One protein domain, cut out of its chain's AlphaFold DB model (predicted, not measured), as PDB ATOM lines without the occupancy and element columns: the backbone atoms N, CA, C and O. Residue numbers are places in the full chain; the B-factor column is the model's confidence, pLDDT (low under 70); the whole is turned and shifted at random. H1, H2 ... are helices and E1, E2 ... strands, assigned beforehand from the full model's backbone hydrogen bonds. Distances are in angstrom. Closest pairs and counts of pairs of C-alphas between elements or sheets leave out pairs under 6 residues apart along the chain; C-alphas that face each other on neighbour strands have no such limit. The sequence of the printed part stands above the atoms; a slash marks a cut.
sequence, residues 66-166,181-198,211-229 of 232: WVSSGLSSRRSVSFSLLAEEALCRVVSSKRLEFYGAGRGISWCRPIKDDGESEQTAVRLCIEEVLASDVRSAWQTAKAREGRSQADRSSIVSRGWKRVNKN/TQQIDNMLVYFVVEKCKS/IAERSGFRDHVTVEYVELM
ATOM      1  N   TRP A  66      26.434  40.460  28.983       65.94
ATOM      2  CA  TRP A  66      27.463  41.300  29.591       65.94
ATOM      3  C   TRP A  66      28.758  41.377  28.771       65.94
ATOM      4  O   TRP A  66      29.406  42.417  28.798       65.94
ATOM      5  N   VAL A  67      29.120  40.342  28.005       67.94
ATOM      6  CA  VAL A  67      30.293  40.371  27.115       67.94
ATOM      7  C   VAL A  67      30.012  41.273  25.924       67.94
ATOM      8  O   VAL A  67      30.819  42.135  25.608       67.94
ATOM      9  N   SER A  68      28.857  41.109  25.273       70.56
ATOM     10  CA  SER A  68      28.476  41.951  24.133       70.56
ATOM     11  C   SER A  68      28.345  43.415  24.547       70.56
ATOM     12  O   SER A  68      28.859  44.290  23.858       70.56
ATOM     13  N   SER A  69      27.727  43.668  25.707       67.19
ATOM     14  CA  SER A  69      27.648  45.005  26.295       67.19
ATOM     15  C   SER A  69      29.042  45.563  26.589       67.19
ATOM     16  O   SER A  69      29.331  46.672  26.153       67.19
ATOM     17  N   GLY A  70      29.916  44.794  27.248       66.94
ATOM     18  CA  GLY A  70      31.276  45.220  27.593       66.94
ATOM     19  C   GLY A  70      32.158  45.490  26.373       66.94
ATOM     20  O   GLY A  70      32.860  46.490  26.339       66.94
ATOM     21  N   LEU A  71      32.065  44.665  25.326       70.88
ATOM     22  CA  LEU A  71      32.787  44.872  24.065       70.88
ATOM     23  C   LEU A  71      32.275  46.083  23.278       70.88
ATOM     24  O   LEU A  71      33.050  46.749  22.596       70.88
ATOM     25  N   SER A  72      30.972  46.365  23.352       72.94
ATOM     26  CA  SER A  72      30.382  47.531  22.685       72.94
ATOM     27  C   SER A  72      30.713  48.851  23.383       72.94
ATOM     28  O   SER A  72      30.611  49.914  22.774       72.94
ATOM     29  N   SER A  73      31.117  48.792  24.652       76.50
ATOM     30  CA  SER A  73      31.313  49.960  25.495       76.50
ATOM     31  C   SER A  73      32.790  50.159  25.825       76.50
ATOM     32  O   SER A  73      33.394  49.344  26.517       76.50
ATOM     33  N   ARG A  74      33.376  51.255  25.342       86.06
ATOM     34  CA  ARG A  74      34.785  51.583  25.577       86.06
ATOM     35  C   ARG A  74      34.917  52.611  26.688       86.06
ATOM     36  O   ARG A  74      34.265  53.653  26.634       86.06
ATOM     37  N   ARG A  75      35.777  52.324  27.665       89.94
ATOM     38  CA  ARG A  75      36.159  53.292  28.697       89.94
ATOM     39  C   ARG A  75      37.032  54.392  28.109       89.94
ATOM     40  O   ARG A  75      37.797  54.154  27.175       89.94
ATOM     41  N   SER A  76      36.940  55.577  28.699       92.75
ATOM     42  CA  SER A  76      37.881  56.660  28.423       92.75
ATOM     43  C   SER A  76      39.217  56.347  29.095       92.75
ATOM     44  O   SER A  76      39.238  55.930  30.254       92.75
ATOM     45  N   VAL A  77      40.321  56.519  28.367       95.38
ATOM     46  CA  VAL A  77      41.682  56.286  28.867       95.38
ATOM     47  C   VAL A  77      42.499  57.562  28.683       95.38
ATOM     48  O   VAL A  77      42.518  58.134  27.595       95.38
ATOM     49  N   SER A  78      43.178  58.014  29.735       96.44
ATOM     50  CA  SER A  78      44.128  59.132  29.688       96.44
ATOM     51  C   SER A  78      45.473  58.741  30.282       96.44
ATOM     52  O   SER A  78      45.537  57.878  31.151       96.44
ATOM     53  N   PHE A  79      46.541  59.415  29.869       97.12
ATOM     54  CA  PHE A  79      47.888  59.199  30.390       97.12
ATOM     55  C   PHE A  79      48.305  60.377  31.260       97.12
ATOM     56  O   PHE A  79      48.095  61.537  30.896       97.12
ATOM     57  N   SER A  80      48.908  60.080  32.407       95.81
ATOM     58  CA  SER A  80      49.620  61.076  33.197       95.81
ATOM     59  C   SER A  80      50.896  61.509  32.462       95.81
ATOM     60  O   SER A  80      51.446  60.772  31.642       95.81
ATOM     61  N   LEU A  81      51.419  62.693  32.791       94.81
ATOM     62  CA  LEU A  81      52.694  63.164  32.234       94.81
ATOM     63  C   LEU A  81      53.841  62.176  32.527       94.81
ATOM     64  O   LEU A  81      54.675  61.908  31.668       94.81
ATOM     65  N   LEU A  82      53.838  61.584  33.727       91.75
ATOM     66  CA  LEU A  82      54.826  60.584  34.131       91.75
ATOM     67  C   LEU A  82      54.710  59.303  33.300       91.75
ATOM     68  O   LEU A  82      55.731  58.719  32.937       91.75
ATOM     69  N   ALA A  83      53.486  58.876  32.980       95.06
ATOM     70  CA  ALA A  83      53.253  57.731  32.115       95.06
ATOM     71  C   ALA A  83      53.764  57.982  30.693       95.06
ATOM     72  O   ALA A  83      54.391  57.091  30.126       95.06
ATOM     73  N   GLU A  84      53.556  59.179  30.141       95.62
ATOM     74  CA  GLU A  84      54.057  59.557  28.811       95.62
ATOM     75  C   GLU A  84      55.590  59.557  28.757       95.62
ATOM     76  O   GLU A  84      56.192  58.963  27.859       95.62
ATOM     77  N   GLU A  85      56.243  60.166  29.750       94.06
ATOM     78  CA  GLU A  85      57.706  60.172  29.855       94.06
ATOM     79  C   GLU A  85      58.265  58.754  30.019       94.06
ATOM     80  O   GLU A  85      59.260  58.384  29.388       94.06
ATOM     81  N   ALA A  86      57.625  57.936  30.857       93.94
ATOM     82  CA  ALA A  86      58.030  56.555  31.074       93.94
ATOM     83  C   ALA A  86      57.841  55.705  29.814       93.94
ATOM     84  O   ALA A  86      58.750  54.961  29.443       93.94
ATOM     85  N   LEU A  87      56.717  55.866  29.115       93.94
ATOM     86  CA  LEU A  87      56.447  55.195  27.849       93.94
ATOM     87  C   LEU A  87      57.499  55.563  26.795       93.94
ATOM     88  O   LEU A  87      58.052  54.670  26.155       93.94
ATOM     89  N   CYS A  88      57.851  56.845  26.678       93.50
ATOM     90  CA  CYS A  88      58.915  57.312  25.790       93.50
ATOM     91  C   CYS A  88      60.264  56.630  26.092       93.50
ATOM     92  O   CYS A  88      60.937  56.141  25.178       93.50
ATOM     93  N   ARG A  89      60.640  56.495  27.375       92.62
ATOM     94  CA  ARG A  89      61.847  55.746  27.786       92.62
ATOM     95  C   ARG A  89      61.769  54.262  27.419       92.62
ATOM     96  O   ARG A  89      62.754  53.698  26.941       92.62
ATOM     97  N   VAL A  90      60.618  53.626  27.643       92.00
ATOM     98  CA  VAL A  90      60.405  52.202  27.340       92.00
ATOM     99  C   VAL A  90      60.530  51.945  25.838       92.00
ATOM    100  O   VAL A  90      61.260  51.037  25.443       92.00
ATOM    101  N   VAL A  91      59.903  52.772  25.003       90.00
ATOM    102  CA  VAL A  91      59.971  52.670  23.535       90.00
ATOM    103  C   VAL A  91      61.402  52.907  23.045       90.00
ATOM    104  O   VAL A  91      61.955  52.084  22.319       90.00
ATOM    105  N   SER A  92      62.065  53.947  23.563       88.44
ATOM    106  CA  SER A  92      63.456  54.280  23.220       88.44
ATOM    107  C   SER A  92      64.452  53.163  23.549       88.44
ATOM    108  O   SER A  92      65.506  53.068  22.921       88.44
ATOM    109  N   SER A  93      64.133  52.291  24.511       89.12
ATOM    110  CA  SER A  93      64.983  51.148  24.859       89.12
ATOM    111  C   SER A  93      65.058  50.078  23.762       89.12
ATOM    112  O   SER A  93      65.951  49.234  23.813       89.12
ATOM    113  N   LYS A  94      64.134  50.085  22.783       86.38
ATOM    114  CA  LYS A  94      64.017  49.087  21.700       86.38
ATOM    115  C   LYS A  94      63.910  47.635  22.188       86.38
ATOM    116  O   LYS A  94      64.248  46.697  21.469       86.38
ATOM    117  N   ARG A  95      63.432  47.435  23.419       84.94
ATOM    118  CA  ARG A  95      63.245  46.109  24.034       84.94
ATOM    119  C   ARG A  95      61.832  45.542  23.848       84.94
ATOM    120  O   ARG A  95      61.571  44.431  24.302       84.94
ATOM    121  N   LEU A  96      60.933  46.282  23.197       83.44
ATOM    122  CA  LEU A  96      59.582  45.826  22.864       83.44
ATOM    123  C   LEU A  96      59.623  45.006  21.575       83.44
ATOM    124  O   LEU A  96      59.682  45.551  20.474       83.44
ATOM    125  N   GLU A  97      59.616  43.684  21.708       73.88
ATOM    126  CA  GLU A  97      59.763  42.784  20.563       73.88
ATOM    127  C   GLU A  97      58.546  42.792  19.638       73.88
ATOM    128  O   GLU A  97      58.704  42.625  18.431       73.88
ATOM    129  N   PHE A  98      57.349  42.983  20.197       73.31
ATOM    130  CA  PHE A  98      56.102  42.927  19.437       73.31
ATOM    131  C   PHE A  98      55.702  44.274  18.822       73.31
ATOM    132  O   PHE A  98      55.033  44.305  17.793       73.31
ATOM    133  N   TYR A  99      56.119  45.384  19.437       72.56
ATOM    134  CA  TYR A  99      55.625  46.723  19.100       72.56
ATOM    135  C   TYR A  99      56.646  47.628  18.387       72.56
ATOM    136  O   TYR A  99      56.298  48.745  18.021       72.56
ATOM    137  N   GLY A 100      57.891  47.177  18.186       63.22
ATOM    138  CA  GLY A 100      58.931  47.947  17.491       63.22
ATOM    139  C   GLY A 100      58.941  47.747  15.967       63.22
ATOM    140  O   GLY A 100      58.709  46.643  15.468       63.22
ATOM    141  N   ALA A 101      59.304  48.792  15.218       56.91
ATOM    142  CA  ALA A 101      59.429  48.797  13.757       56.91
ATOM    143  C   ALA A 101      60.482  47.798  13.241       56.91
ATOM    144  O   ALA A 101      60.401  47.311  12.111       56.91
ATOM    145  N   GLY A 102      61.439  47.419  14.096       55.06
ATOM    146  CA  GLY A 102      62.575  46.562  13.755       55.06
ATOM    147  C   GLY A 102      62.255  45.114  13.365       55.06
ATOM    148  O   GLY A 102      63.170  44.405  12.950       55.06
ATOM    149  N   ARG A 103      61.004  44.641  13.481       57.19
ATOM    150  CA  ARG A 103      60.638  43.259  13.094       57.19
ATOM    151  C   ARG A 103      59.818  43.140  11.810       57.19
ATOM    152  O   ARG A 103      59.478  42.027  11.427       57.19
ATOM    153  N   GLY A 104      59.525  44.244  11.117       51.28
ATOM    154  CA  GLY A 104      58.830  44.204   9.821       51.28
ATOM    155  C   GLY A 104      57.357  43.782   9.890       51.28
ATOM    156  O   GLY A 104      56.732  43.577   8.852       51.28
ATOM    157  N   ILE A 105      56.780  43.673  11.091       51.59
ATOM    158  CA  ILE A 105      55.381  43.288  11.287       51.59
ATOM    159  C   ILE A 105      54.554  44.556  11.533       51.59
ATOM    160  O   ILE A 105      54.140  44.879  12.643       51.59
ATOM    161  N   SER A 106      54.348  45.317  10.462       46.69
ATOM    162  CA  SER A 106      53.400  46.429  10.428       46.69
ATOM    163  C   SER A 106      51.975  45.857  10.390       46.69
ATOM    164  O   SER A 106      51.430  45.571   9.327       46.69
ATOM    165  N   TRP A 107      51.363  45.642  11.559       52.00
ATOM    166  CA  TRP A 107      49.948  45.238  11.633       52.00
ATOM    167  C   TRP A 107      48.993  46.383  11.263       52.00
ATOM    168  O   TRP A 107      47.866  46.141  10.840       52.00
ATOM    169  N   CYS A 108      49.450  47.634  11.377       43.38
ATOM    170  CA  CYS A 108      48.623  48.822  11.213       43.38
ATOM    171  C   CYS A 108      49.411  49.919  10.479       43.38
ATOM    172  O   CYS A 108      49.959  50.813  11.110       43.38
ATOM    173  N   ARG A 109      49.425  49.864   9.142       46.38
ATOM    174  CA  ARG A 109      50.034  50.844   8.214       46.38
ATOM    175  C   ARG A 109      51.569  50.894   8.203       46.38
ATOM    176  O   ARG A 109      52.199  50.700   9.239       46.38
ATOM    177  N   PRO A 110      52.185  51.198   7.040       52.28
ATOM    178  CA  PRO A 110      53.609  51.501   6.960       52.28
ATOM    179  C   PRO A 110      53.900  52.709   7.851       52.28
ATOM    180  O   PRO A 110      53.630  53.857   7.495       52.28
ATOM    181  N   ILE A 111      54.383  52.416   9.049       56.06
ATOM    182  CA  ILE A 111      54.880  53.387  10.001       56.06
ATOM    183  C   ILE A 111      56.184  53.917   9.401       56.06
ATOM    184  O   ILE A 111      57.069  53.135   9.047       56.06
ATOM    185  N   LYS A 112      56.272  55.236   9.197       59.31
ATOM    186  CA  LYS A 112      57.566  55.867   8.926       59.31
ATOM    187  C   LYS A 112      58.455  55.609  10.141       59.31
ATOM    188  O   LYS A 112      57.962  55.540  11.254       59.31
ATOM    189  N   ASP A 113      59.749  55.418   9.925       61.75
ATOM    190  CA  ASP A 113      60.712  55.135  10.998       61.75
ATOM    191  C   ASP A 113      61.054  56.416  11.793       61.75
ATOM    192  O   ASP A 113      62.213  56.773  11.993       61.75
ATOM    193  N   ASP A 114      60.032  57.189  12.164       64.50
ATOM    194  CA  ASP A 114      60.100  58.244  13.159       64.50
ATOM    195  C   ASP A 114      59.638  57.631  14.484       64.50
ATOM    196  O   ASP A 114      58.489  57.238  14.626       64.50
ATOM    197  N   GLY A 115      60.514  57.492  15.483       64.06
ATOM    198  CA  GLY A 115      60.179  56.817  16.754       64.06
ATOM    199  C   GLY A 115      58.906  57.325  17.470       64.06
ATOM    200  O   GLY A 115      58.353  56.630  18.319       64.06
ATOM    201  N   GLU A 116      58.393  58.497  17.088       72.00
ATOM    202  CA  GLU A 116      57.079  59.028  17.472       72.00
ATOM    203  C   GLU A 116      55.914  58.096  17.077       72.00
ATOM    204  O   GLU A 116      54.943  57.930  17.824       72.00
ATOM    205  N   SER A 117      56.025  57.414  15.939       76.12
ATOM    206  CA  SER A 117      55.015  56.476  15.459       76.12
ATOM    207  C   SER A 117      55.019  55.152  16.234       76.12
ATOM    208  O   SER A 117      53.954  54.590  16.500       76.12
ATOM    209  N   GLU A 118      56.183  54.686  16.706       82.69
ATOM    210  CA  GLU A 118      56.266  53.526  17.610       82.69
ATOM    211  C   GLU A 118      55.618  53.832  18.966       82.69
ATOM    212  O   GLU A 118      54.809  53.045  19.462       82.69
ATOM    213  N   GLN A 119      55.919  54.999  19.549       88.44
ATOM    214  CA  GLN A 119      55.295  55.426  20.803       88.44
ATOM    215  C   GLN A 119      53.776  55.524  20.661       88.44
ATOM    216  O   GLN A 119      53.043  55.035  21.523       88.44
ATOM    217  N   THR A 120      53.303  56.089  19.550       88.38
ATOM    218  CA  THR A 120      51.872  56.175  19.239       88.38
ATOM    219  C   THR A 120      51.237  54.788  19.124       88.38
ATOM    220  O   THR A 120      50.161  54.562  19.674       88.38
ATOM    221  N   ALA A 121      51.901  53.828  18.474       86.56
ATOM    222  CA  ALA A 121      51.388  52.466  18.338       86.56
ATOM    223  C   ALA A 121      51.271  51.743  19.692       86.56
ATOM    224  O   ALA A 121      50.241  51.124  19.974       86.56
ATOM    225  N   VAL A 122      52.289  51.851  20.554       90.94
ATOM    226  CA  VAL A 122      52.249  51.259  21.902       90.94
ATOM    227  C   VAL A 122      51.175  51.928  22.754       90.94
ATOM    228  O   VAL A 122      50.411  51.235  23.425       90.94
ATOM    229  N   ARG A 123      51.065  53.260  22.689       93.75
ATOM    230  CA  ARG A 123      50.021  54.021  23.380       93.75
ATOM    231  C   ARG A 123      48.628  53.541  22.981       93.75
ATOM    232  O   ARG A 123      47.853  53.177  23.858       93.75
ATOM    233  N   LEU A 124      48.340  53.474  21.681       91.12
ATOM    234  CA  LEU A 124      47.053  52.995  21.171       91.12
ATOM    235  C   LEU A 124      46.763  51.557  21.614       91.12
ATOM    236  O   LEU A 124      45.620  51.224  21.909       91.12
ATOM    237  N   CYS A 125      47.785  50.703  21.707       91.19
ATOM    238  CA  CYS A 125      47.612  49.351  22.230       91.19
ATOM    239  C   CYS A 125      47.227  49.349  23.717       91.19
ATOM    240  O   CYS A 125      46.304  48.632  24.103       91.19
ATOM    241  N   ILE A 126      47.899  50.153  24.546       93.75
ATOM    242  CA  ILE A 126      47.558  50.295  25.969       93.75
ATOM    243  C   ILE A 126      46.134  50.850  26.112       93.75
ATOM    244  O   ILE A 126      45.351  50.313  26.896       93.75
ATOM    245  N   GLU A 127      45.781  51.878  25.336       94.31
ATOM    246  CA  GLU A 127      44.431  52.452  25.305       94.31
ATOM    247  C   GLU A 127      43.394  51.396  24.937       94.31
ATOM    248  O   GLU A 127      42.412  51.248  25.651       94.31
ATOM    249  N   GLU A 128      43.626  50.603  23.893       90.38
ATOM    250  CA  GLU A 128      42.708  49.547  23.456       90.38
ATOM    251  C   GLU A 128      42.472  48.490  24.544       90.38
ATOM    252  O   GLU A 128      41.327  48.110  24.824       90.38
ATOM    253  N   VAL A 129      43.558  48.035  25.177       90.12
ATOM    254  CA  VAL A 129      43.525  47.017  26.235       90.12
ATOM    255  C   VAL A 129      42.804  47.541  27.475       90.12
ATOM    256  O   VAL A 129      42.015  46.816  28.078       90.12
ATOM    257  N   LEU A 130      43.049  48.792  27.866       91.19
ATOM    258  CA  LEU A 130      42.421  49.381  29.049       91.19
ATOM    259  C   LEU A 130      40.996  49.882  28.775       91.19
ATOM    260  O   LEU A 130      40.156  49.841  29.677       91.19
ATOM    261  N   ALA A 131      40.683  50.294  27.549       90.75
ATOM    262  CA  ALA A 131      39.343  50.715  27.147       90.75
ATOM    263  C   ALA A 131      38.363  49.536  27.112       90.75
ATOM    264  O   ALA A 131      37.194  49.703  27.464       90.75
ATOM    265  N   SER A 132      38.845  48.352  26.726       86.50
ATOM    266  CA  SER A 132      38.040  47.137  26.594       86.50
ATOM    267  C   SER A 132      37.956  46.379  27.923       86.50
ATOM    268  O   SER A 132      38.844  45.594  28.257       86.50
ATOM    269  N   ASP A 133      36.884  46.572  28.701       71.94
ATOM    270  CA  ASP A 133      36.644  45.750  29.893       71.94
ATOM    271  C   ASP A 133      35.756  44.545  29.571       71.94
ATOM    272  O   ASP A 133      34.530  44.628  29.554       71.94
ATOM    273  N   VAL A 134      36.382  43.394  29.333       74.81
ATOM    274  CA  VAL A 134      35.669  42.114  29.181       74.81
ATOM    275  C   VAL A 134      35.437  41.408  30.516       74.81
ATOM    276  O   VAL A 134      35.066  40.234  30.542       74.81
ATOM    277  N   ARG A 135      35.699  42.062  31.651       72.56
ATOM    278  CA  ARG A 135      35.523  41.441  32.962       72.56
ATOM    279  C   ARG A 135      34.063  41.507  33.394       72.56
ATOM    280  O   ARG A 135      33.293  42.384  33.013       72.56
ATOM    281  N   SER A 136      33.679  40.557  34.239       73.81
ATOM    282  CA  SER A 136      32.369  40.611  34.891       73.81
ATOM    283  C   SER A 136      32.274  41.829  35.815       73.81
ATOM    284  O   SER A 136      33.267  42.233  36.420       73.81
ATOM    285  N   ALA A 137      31.060  42.337  36.034       73.69
ATOM    286  CA  ALA A 137      30.796  43.449  36.954       73.69
ATOM    287  C   ALA A 137      31.461  43.294  38.337       73.69
ATOM    288  O   ALA A 137      31.971  44.250  38.917       73.69
ATOM    289  N   TRP A 138      31.493  42.070  38.872       77.25
ATOM    290  CA  TRP A 138      32.143  41.778  40.150       77.25
ATOM    291  C   TRP A 138      33.670  41.930  40.093       77.25
ATOM    292  O   TRP A 138      34.281  42.446  41.028       77.25
ATOM    293  N   GLN A 139      34.304  41.512  38.996       76.44
ATOM    294  CA  GLN A 139      35.743  41.711  38.789       76.44
ATOM    295  C   GLN A 139      36.074  43.193  38.585       76.44
ATOM    296  O   GLN A 139      37.079  43.664  39.114       76.44
ATOM    297  N   THR A 140      35.217  43.935  37.888       75.31
ATOM    298  CA  THR A 140      35.331  45.388  37.727       75.31
ATOM    299  C   THR A 140      35.213  46.111  39.069       75.31
ATOM    300  O   THR A 140      36.035  46.967  39.388       75.31
ATOM    301  N   ALA A 141      34.256  45.714  39.918       77.69
ATOM    302  CA  ALA A 141      34.131  46.232  41.281       77.69
ATOM    303  C   ALA A 141      35.405  45.999  42.108       77.69
ATOM    304  O   ALA A 141      35.881  46.912  42.775       77.69
ATOM    305  N   LYS A 142      36.019  44.816  41.995       77.50
ATOM    306  CA  LYS A 142      37.307  44.531  42.644       77.50
ATOM    307  C   LYS A 142      38.461  45.368  42.109       77.50
ATOM    308  O   LYS A 142      39.321  45.765  42.888       77.50
ATOM    309  N   ALA A 143      38.494  45.615  40.801       73.81
ATOM    310  CA  ALA A 143      39.503  46.477  40.196       73.81
ATOM    311  C   ALA A 143      39.400  47.910  40.741       73.81
ATOM    312  O   ALA A 143      40.413  48.489  41.106       73.81
ATOM    313  N   ARG A 144      38.183  48.441  40.915       76.94
ATOM    314  CA  ARG A 144      37.958  49.762  41.537       76.94
ATOM    315  C   ARG A 144      38.488  49.856  42.973       76.94
ATOM    316  O   ARG A 144      38.893  50.922  43.408       76.94
ATOM    317  N   GLU A 145      38.502  48.747  43.709       78.94
ATOM    318  CA  GLU A 145      39.089  48.675  45.057       78.94
ATOM    319  C   GLU A 145      40.624  48.516  45.042       78.94
ATOM    320  O   GLU A 145      41.231  48.334  46.095       78.94
ATOM    321  N   GLY A 146      41.263  48.491  43.864       65.69
ATOM    322  CA  GLY A 146      42.686  48.173  43.709       65.69
ATOM    323  C   GLY A 146      43.025  46.703  43.982       65.69
ATOM    324  O   GLY A 146      44.184  46.314  43.961       65.69
ATOM    325  N   ARG A 147      42.031  45.833  44.208       66.44
ATOM    326  CA  ARG A 147      42.229  44.420  44.585       66.44
ATOM    327  C   ARG A 147      42.344  43.504  43.369       66.44
ATOM    328  O   ARG A 147      41.651  42.483  43.270       66.44
ATOM    329  N   SER A 148      43.186  43.878  42.408       59.75
ATOM    330  CA  SER A 148      43.403  43.072  41.204       59.75
ATOM    331  C   SER A 148      44.280  41.845  41.508       59.75
ATOM    332  O   SER A 148      45.123  41.862  42.401       59.75
ATOM    333  N   GLN A 149      44.093  40.740  40.775       55.84
ATOM    334  CA  GLN A 149      44.863  39.505  41.007       55.84
ATOM    335  C   GLN A 149      46.382  39.669  40.818       55.84
ATOM    336  O   GLN A 149      47.134  38.811  41.280       55.84
ATOM    337  N   ALA A 150      46.839  40.745  40.173       52.59
ATOM    338  CA  ALA A 150      48.249  40.990  39.898       52.59
ATOM    339  C   ALA A 150      49.095  41.201  41.170       52.59
ATOM    340  O   ALA A 150      50.262  40.798  41.180       52.59
ATOM    341  N   ASP A 151      48.488  41.667  42.272       50.59
ATOM    342  CA  ASP A 151      49.114  41.748  43.605       50.59
ATOM    343  C   ASP A 151      49.583  40.388  44.135       50.59
ATOM    344  O   ASP A 151      50.464  40.304  44.991       50.59
ATOM    345  N   ARG A 152      49.016  39.289  43.622       52.44
ATOM    346  CA  ARG A 152      49.449  37.934  43.988       52.44
ATOM    347  C   ARG A 152      50.768  37.539  43.334       52.44
ATOM    348  O   ARG A 152      51.344  36.523  43.717       52.44
ATOM    349  N   SER A 153      51.250  38.295  42.348       56.12
ATOM    350  CA  SER A 153      52.535  38.017  41.720       56.12
ATOM    351  C   SER A 153      53.672  38.674  42.516       56.12
ATOM    352  O   SER A 153      53.700  39.878  42.773       56.12
ATOM    353  N   SER A 154      54.668  37.874  42.897       60.16
ATOM    354  CA  SER A 154      55.875  38.353  43.588       60.16
ATOM    355  C   SER A 154      56.697  39.350  42.761       60.16
ATOM    356  O   SER A 154      57.592  40.001  43.290       60.16
ATOM    357  N   ILE A 155      56.419  39.444  41.459       58.75
ATOM    358  CA  ILE A 155      57.081  40.342  40.511       58.75
ATOM    359  C   ILE A 155      56.531  41.767  40.668       58.75
ATOM    360  O   ILE A 155      57.308  42.696  40.878       58.75
ATOM    361  N   VAL A 156      55.203  41.928  40.694       58.38
ATOM    362  CA  VAL A 156      54.538  43.238  40.842       58.38
ATOM    363  C   VAL A 156      54.883  43.897  42.182       58.38
ATOM    364  O   VAL A 156      55.227  45.076  42.237       58.38
ATOM    365  N   SER A 157      54.927  43.114  43.265       60.19
ATOM    366  CA  SER A 157      55.316  43.622  44.593       60.19
ATOM    367  C   SER A 157      56.775  44.099  44.693       60.19
ATOM    368  O   SER A 157      57.111  44.855  45.610       60.19
ATOM    369  N   ARG A 158      57.659  43.679  43.775       61.31
ATOM    370  CA  ARG A 158      59.049  44.159  43.692       61.31
ATOM    371  C   ARG A 158      59.175  45.416  42.833       61.31
ATOM    372  O   ARG A 158      59.918  46.308  43.240       61.31
ATOM    373  N   GLY A 159      58.451  45.494  41.712       57.88
ATOM    374  CA  GLY A 159      58.408  46.683  40.847       57.88
ATOM    375  C   GLY A 159      57.934  47.922  41.606       57.88
ATOM    376  O   GLY A 159      58.645  48.924  41.668       57.88
ATOM    377  N   TRP A 160      56.835  47.791  42.361       55.56
ATOM    378  CA  TRP A 160      56.293  48.882  43.185       55.56
ATOM    379  C   TRP A 160      57.315  49.470  44.175       55.56
ATOM    380  O   TRP A 160      57.401  50.679  44.376       55.56
ATOM    381  N   LYS A 161      58.152  48.617  44.782       60.66
ATOM    382  CA  LYS A 161      59.184  49.060  45.733       60.66
ATOM    383  C   LYS A 161      60.344  49.808  45.070       60.66
ATOM    384  O   LYS A 161      61.046  50.530  45.771       60.66
ATOM    385  N   ARG A 162      60.590  49.615  43.767       56.38
ATOM    386  CA  ARG A 162      61.655  50.321  43.033       56.38
ATOM    387  C   ARG A 162      61.238  51.746  42.677       56.38
ATOM    388  O   ARG A 162      62.049  52.645  42.870       56.38
ATOM    389  N   VAL A 163      59.990  51.950  42.244       56.91
ATOM    390  CA  VAL A 163      59.454  53.287  41.921       56.91
ATOM    391  C   VAL A 163      59.538  54.219  43.135       56.91
ATOM    392  O   VAL A 163      59.982  55.354  43.013       56.91
ATOM    393  N   ASN A 164      59.243  53.707  44.333       53.16
ATOM    394  CA  ASN A 164      59.256  54.519  45.552       53.16
ATOM    395  C   ASN A 164      60.647  54.974  46.026       53.16
ATOM    396  O   ASN A 164      60.718  55.928  46.785       53.16
ATOM    397  N   LYS A 165      61.755  54.335  45.626       57.28
ATOM    398  CA  LYS A 165      63.075  54.634  46.225       57.28
ATOM    399  C   LYS A 165      63.723  55.937  45.756       57.28
ATOM    400  O   LYS A 165      64.618  56.422  46.439       57.28
ATOM    401  N   ASN A 166      63.310  56.470  44.608       52.44
ATOM    402  CA  ASN A 166      63.911  57.679  44.036       52.44
ATOM    403  C   ASN A 166      63.025  58.929  44.187       52.44
ATOM    404  O   ASN A 166      63.532  60.028  44.007       52.44
ATOM    405  N   THR A 181      47.337  47.114  38.192       88.19
ATOM    406  CA  THR A 181      48.417  46.800  37.255       88.19
ATOM    407  C   THR A 181      47.944  45.854  36.165       88.19
ATOM    408  O   THR A 181      47.221  44.897  36.453       88.19
ATOM    409  N   GLN A 182      48.395  46.078  34.934       88.88
ATOM    410  CA  GLN A 182      48.156  45.204  33.788       88.88
ATOM    411  C   GLN A 182      49.484  44.911  33.095       88.88
ATOM    412  O   GLN A 182      50.225  45.826  32.748       88.88
ATOM    413  N   GLN A 183      49.780  43.630  32.879       88.62
ATOM    414  CA  GLN A 183      50.919  43.231  32.056       88.62
ATOM    415  C   GLN A 183      50.504  43.228  30.578       88.62
ATOM    416  O   GLN A 183      49.459  42.666  30.235       88.62
ATOM    417  N   ILE A 184      51.326  43.841  29.725       88.81
ATOM    418  CA  ILE A 184      51.185  43.856  28.263       88.81
ATOM    419  C   ILE A 184      52.569  43.558  27.680       88.81
ATOM    420  O   ILE A 184      53.475  44.379  27.799       88.81
ATOM    421  N   ASP A 185      52.749  42.374  27.087       86.00
ATOM    422  CA  ASP A 185      54.069  41.873  26.660       86.00
ATOM    423  C   ASP A 185      55.093  41.935  27.823       86.00
ATOM    424  O   ASP A 185      54.828  41.426  28.921       86.00
ATOM    425  N   ASN A 186      56.239  42.593  27.613       87.75
ATOM    426  CA  ASN A 186      57.278  42.818  28.616       87.75
ATOM    427  C   ASN A 186      57.071  44.129  29.394       87.75
ATOM    428  O   ASN A 186      57.995  44.580  30.065       87.75
ATOM    429  N   MET A 187      55.899  44.762  29.308       91.31
ATOM    430  CA  MET A 187      55.569  45.982  30.047       91.31
ATOM    431  C   MET A 187      54.606  45.702  31.198       91.31
ATOM    432  O   MET A 187      53.704  44.869  31.097       91.31
ATOM    433  N   LEU A 188      54.769  46.463  32.275       91.19
ATOM    434  CA  LEU A 188      53.834  46.557  33.382       91.19
ATOM    435  C   LEU A 188      53.243  47.969  33.407       91.19
ATOM    436  O   LEU A 188      53.960  48.955  33.576       91.19
ATOM    437  N   VAL A 189      51.931  48.055  33.208       92.56
ATOM    438  CA  VAL A 189      51.172  49.307  33.184       92.56
ATOM    439  C   VAL A 189      50.492  49.493  34.531       92.56
ATOM    440  O   VAL A 189      49.728  48.624  34.950       92.56
ATOM    441  N   TYR A 190      50.746  50.621  35.185       91.75
ATOM    442  CA  TYR A 190      50.101  51.035  36.427       91.75
ATOM    443  C   TYR A 190      49.007  52.046  36.089       91.75
ATOM    444  O   TYR A 190      49.269  53.033  35.400       91.75
ATOM    445  N   PHE A 191      47.783  51.805  36.543       92.88
ATOM    446  CA  PHE A 191      46.640  52.652  36.210       92.88
ATOM    447  C   PHE A 191      45.640  52.738  37.358       92.88
ATOM    448  O   PHE A 191      45.520  51.814  38.157       92.88
ATOM    449  N   VAL A 192      44.891  53.831  37.415       91.44
ATOM    450  CA  VAL A 192      43.789  54.043  38.357       91.44
ATOM    451  C   VAL A 192      42.475  54.017  37.590       91.44
ATOM    452  O   VAL A 192      42.404  54.447  36.438       91.44
ATOM    453  N   VAL A 193      41.434  53.473  38.219       90.75
ATOM    454  CA  VAL A 193      40.077  53.449  37.665       90.75
ATOM    455  C   VAL A 193      39.206  54.384  38.491       90.75
ATOM    456  O   VAL A 193      38.846  54.072  39.627       90.75
ATOM    457  N   GLU A 194      38.846  55.520  37.912       90.31
ATOM    458  CA  GLU A 194      37.949  56.489  38.521       90.31
ATOM    459  C   GLU A 194      36.514  56.213  38.079       90.31
ATOM    460  O   GLU A 194      36.202  56.115  36.889       90.31
ATOM    461  N   LYS A 195      35.601  56.103  39.046       86.81
ATOM    462  CA  LYS A 195      34.173  56.077  38.727       86.81
ATOM    463  C   LYS A 195      33.792  57.440  38.165       86.81
ATOM    464  O   LYS A 195      33.981  58.451  38.843       86.81
ATOM    465  N   CYS A 196      33.200  57.469  36.975       80.38
ATOM    466  CA  CYS A 196      32.565  58.692  36.504       80.38
ATOM    467  C   CYS A 196      31.474  59.065  37.508       80.38
ATOM    468  O   CYS A 196      30.613  58.239  37.827       80.38
ATOM    469  N   LYS A 197      31.549  60.286  38.048       75.81
ATOM    470  CA  LYS A 197      30.512  60.816  38.934       75.81
ATOM    471  C   LYS A 197      29.193  60.713  38.168       75.81
ATOM    472  O   LYS A 197      29.116  61.151  37.019       75.81
ATOM    473  N   SER A 198      28.232  60.006  38.750       62.31
ATOM    474  CA  SER A 198      26.948  59.720  38.120       62.31
ATOM    475  C   SER A 198      26.251  61.024  37.732       62.31
ATOM    476  O   SER A 198      26.435  62.064  38.366       62.31
ATOM    477  N   ILE A 211      22.474  48.175  35.688       59.03
ATOM    478  CA  ILE A 211      23.306  47.196  34.963       59.03
ATOM    479  C   ILE A 211      24.554  47.890  34.404       59.03
ATOM    480  O   ILE A 211      25.661  47.343  34.447       59.03
ATOM    481  N   ALA A 212      24.378  49.115  33.915       58.62
ATOM    482  CA  ALA A 212      25.425  49.899  33.291       58.62
ATOM    483  C   ALA A 212      26.473  50.360  34.336       58.62
ATOM    484  O   ALA A 212      27.673  50.169  34.135       58.62
ATOM    485  N   GLU A 213      26.054  50.823  35.514       63.56
ATOM    486  CA  GLU A 213      26.926  51.200  36.641       63.56
ATOM    487  C   GLU A 213      27.792  50.045  37.155       63.56
ATOM    488  O   GLU A 213      28.951  50.229  37.563       63.56
ATOM    489  N   ARG A 214      27.241  48.829  37.111       66.25
ATOM    490  CA  ARG A 214      27.939  47.607  37.519       66.25
ATOM    491  C   ARG A 214      28.966  47.150  36.488       66.25
ATOM    492  O   ARG A 214      29.969  46.560  36.877       66.25
ATOM    493  N   SER A 215      28.751  47.437  35.205       68.44
ATOM    494  CA  SER A 215      29.677  47.042  34.133       68.44
ATOM    495  C   SER A 215      30.997  47.827  34.139       68.44
ATOM    496  O   SER A 215      32.004  47.326  33.653       68.44
ATOM    497  N   GLY A 216      31.006  49.037  34.716       74.69
ATOM    498  CA  GLY A 216      32.165  49.942  34.720       74.69
ATOM    499  C   GLY A 216      32.511  50.546  33.369       74.69
ATOM    500  O   GLY A 216      33.578  51.129  33.218       74.69
ATOM    501  N   PHE A 217      31.605  50.470  32.395       78.75
ATOM    502  CA  PHE A 217      31.829  51.063  31.081       78.75
ATOM    503  C   PHE A 217      32.014  52.588  31.097       78.75
ATOM    504  O   PHE A 217      32.678  53.125  30.218       78.75
ATOM    505  N   ARG A 218      31.423  53.283  32.080       82.12
ATOM    506  CA  ARG A 218      31.594  54.734  32.274       82.12
ATOM    507  C   ARG A 218      32.853  55.080  33.053       82.12
ATOM    508  O   ARG A 218      33.115  56.258  33.239       82.12
ATOM    509  N   ASP A 219      33.591  54.101  33.561       88.75
ATOM    510  CA  ASP A 219      34.776  54.407  34.347       88.75
ATOM    511  C   ASP A 219      35.828  55.079  33.462       88.75
ATOM    512  O   ASP A 219      36.012  54.717  32.296       88.75
ATOM    513  N   HIS A 220      36.517  56.058  34.035       92.00
ATOM    514  CA  HIS A 220      37.664  56.700  33.417       92.00
ATOM    515  C   HIS A 220      38.933  56.025  33.925       92.00
ATOM    516  O   HIS A 220      39.075  55.765  35.121       92.00
ATOM    517  N   VAL A 221      39.843  55.696  33.017       93.25
ATOM    518  CA  VAL A 221      41.097  55.023  33.343       93.25
ATOM    519  C   VAL A 221      42.247  55.997  33.149       93.25
ATOM    520  O   VAL A 221      42.469  56.489  32.046       93.25
ATOM    521  N   THR A 222      43.019  56.227  34.204       95.00
ATOM    522  CA  THR A 222      44.230  57.049  34.137       95.00
ATOM    523  C   THR A 222      45.449  56.150  34.237       95.00
ATOM    524  O   THR A 222      45.647  55.475  35.245       95.00
ATOM    525  N   VAL A 223      46.266  56.113  33.186       95.56
ATOM    526  CA  VAL A 223      47.572  55.452  33.207       95.56
ATOM    527  C   VAL A 223      48.536  56.345  33.967       95.56
ATOM    528  O   VAL A 223      48.815  57.468  33.555       95.56
ATOM    529  N   GLU A 224      49.044  55.832  35.077       94.06
ATOM    530  CA  GLU A 224      49.914  56.564  35.990       94.06
ATOM    531  C   GLU A 224      51.391  56.369  35.661       94.06
ATOM    532  O   GLU A 224      52.179  57.312  35.735       94.06
ATOM    533  N   TYR A 225      51.773  55.146  35.286       93.31
ATOM    534  CA  TYR A 225      53.162  54.803  35.009       93.31
ATOM    535  C   TYR A 225      53.274  53.564  34.118       93.31
ATOM    536  O   TYR A 225      52.405  52.689  34.133       93.31
ATOM    537  N   VAL A 226      54.373  53.459  33.371       94.12
ATOM    538  CA  VAL A 226      54.697  52.291  32.539       94.12
ATOM    539  C   VAL A 226      56.131  51.862  32.824       94.12
ATOM    540  O   VAL A 226      57.052  52.673  32.799       94.12
ATOM    541  N   GLU A 227      56.335  50.577  33.087       92.19
ATOM    542  CA  GLU A 227      57.648  50.005  33.388       92.19
ATOM    543  C   GLU A 227      57.949  48.833  32.455       92.19
ATOM    544  O   GLU A 227      57.074  48.025  32.151       92.19
ATOM    545  N   LEU A 228      59.201  48.710  32.017       91.31
ATOM    546  CA  LEU A 228      59.668  47.527  31.305       91.31
ATOM    547  C   LEU A 228      60.124  46.469  32.314       91.31
ATOM    548  O   LEU A 228      61.020  46.720  33.120       91.31
ATOM    549  N   MET A 229      59.555  45.271  32.243       87.81
ATOM    550  CA  MET A 229      59.964  44.157  33.087       87.81
ATOM    551  C   MET A 229      61.303  43.573  32.618       87.81
ATOM    552  O   MET A 229      61.566  43.373  31.427       87.81
TER     553      MET A 229
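AT A GLANCE: This is residues 66 to 166, 181 to 198 and 211 to 229 of the 232 residues of the protein "Hypothetical protein" of Corethron hystrix (UniProt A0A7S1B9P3). Picture a strongly twisted sheet of four strands that curls round one long helix, H3, with H2 beside the strands at the sheet's own level. H6 crosses over the sheet's opposite face, H4 and H5 only graze the sheet, and H1 and H7 lie off it at one end of the domain. The printed part has 138 residues, with seven named helices and four named strands in the order H1 E1 H2 H3 H4 H5 H6 E2 E3 H7 E4. The sheet, E1 E4 E3 E2, is mixed, and the class is mixed, helices and strands. The whole is compact, with a radius of gyration of the C-alphas of 15.9 A and spans of 45 by 39 by 24 A.

HOW THE PARTS SIT: Start at H1, residues 66 to 72, which is not on the sheet. Next comes the edge strand E1, residues 76 to 79, parallel to its neighbour E4, residues 220 to 228; look for N 78 and O 221, 2.9 A apart. H2, residues 81 to 92, is on the sheet at its level; its closest C-alpha to E4 is that of Ala 83, 4.1 A from that of Tyr 225. With residues 87 to 92 alone, H2 touches H3, residues 115 to 131, opposite ways at a steep tilt of 57 degrees; their closest C-alphas, of Val 91 and Gln 119, are 6.1 A apart. The sheet curls round H3, whose closest C-alphas with E1, Glu 127 and Val 77, are 5.9 A apart. H4, residues 137 to 144, only grazes the sheet, as does H5, residues 149 to 152. H6, residues 156 to 163, is on the opposite face from H3, at a height of 9.9 A over the sheet. The edge strand E2, residues 181 to 184, forms a hairpin with E3, residues 187 to 194, with N 182 and O 189 2.9 A apart. E3 is antiparallel to E4, with N 188 and O 227 2.8 A apart. H7, residues 211 to 215, touches H4, the closest C-alphas being Ala 137 and Ser 215 at 4.7 A. Every O i to N i+4 pair is within hydrogen-bond range in H1, H2, H3, H4 and H7; H6 has 3 of 4, and H5 is too short for one.

IN THESE COORDINATES: Find C-alpha 66, where H1 begins, at (27.463, 41.300, 29.591). H3 runs 24.1 A from C-alpha 115 at (60.179, 56.817, 16.754). E3 spans 22.2 A; E4 spans 23.9 A, bends by 51 degrees at residue 224 and ends at C-alpha 228, (59.668, 47.527, 31.305).

THE WHOLE: The two farthest C-alphas, Gly 104 and Ser 198, are 45.4 A apart. Residues 167 to 180 and 199 to 210 are not printed; the C-alpha gaps are 20.1 A and 13.4 A. The link from H2 to H3 is long, 22 residues. Mean pLDDT of the printed part is 76.8; residues 100 to 115 and 146 to 166 are among those under 70.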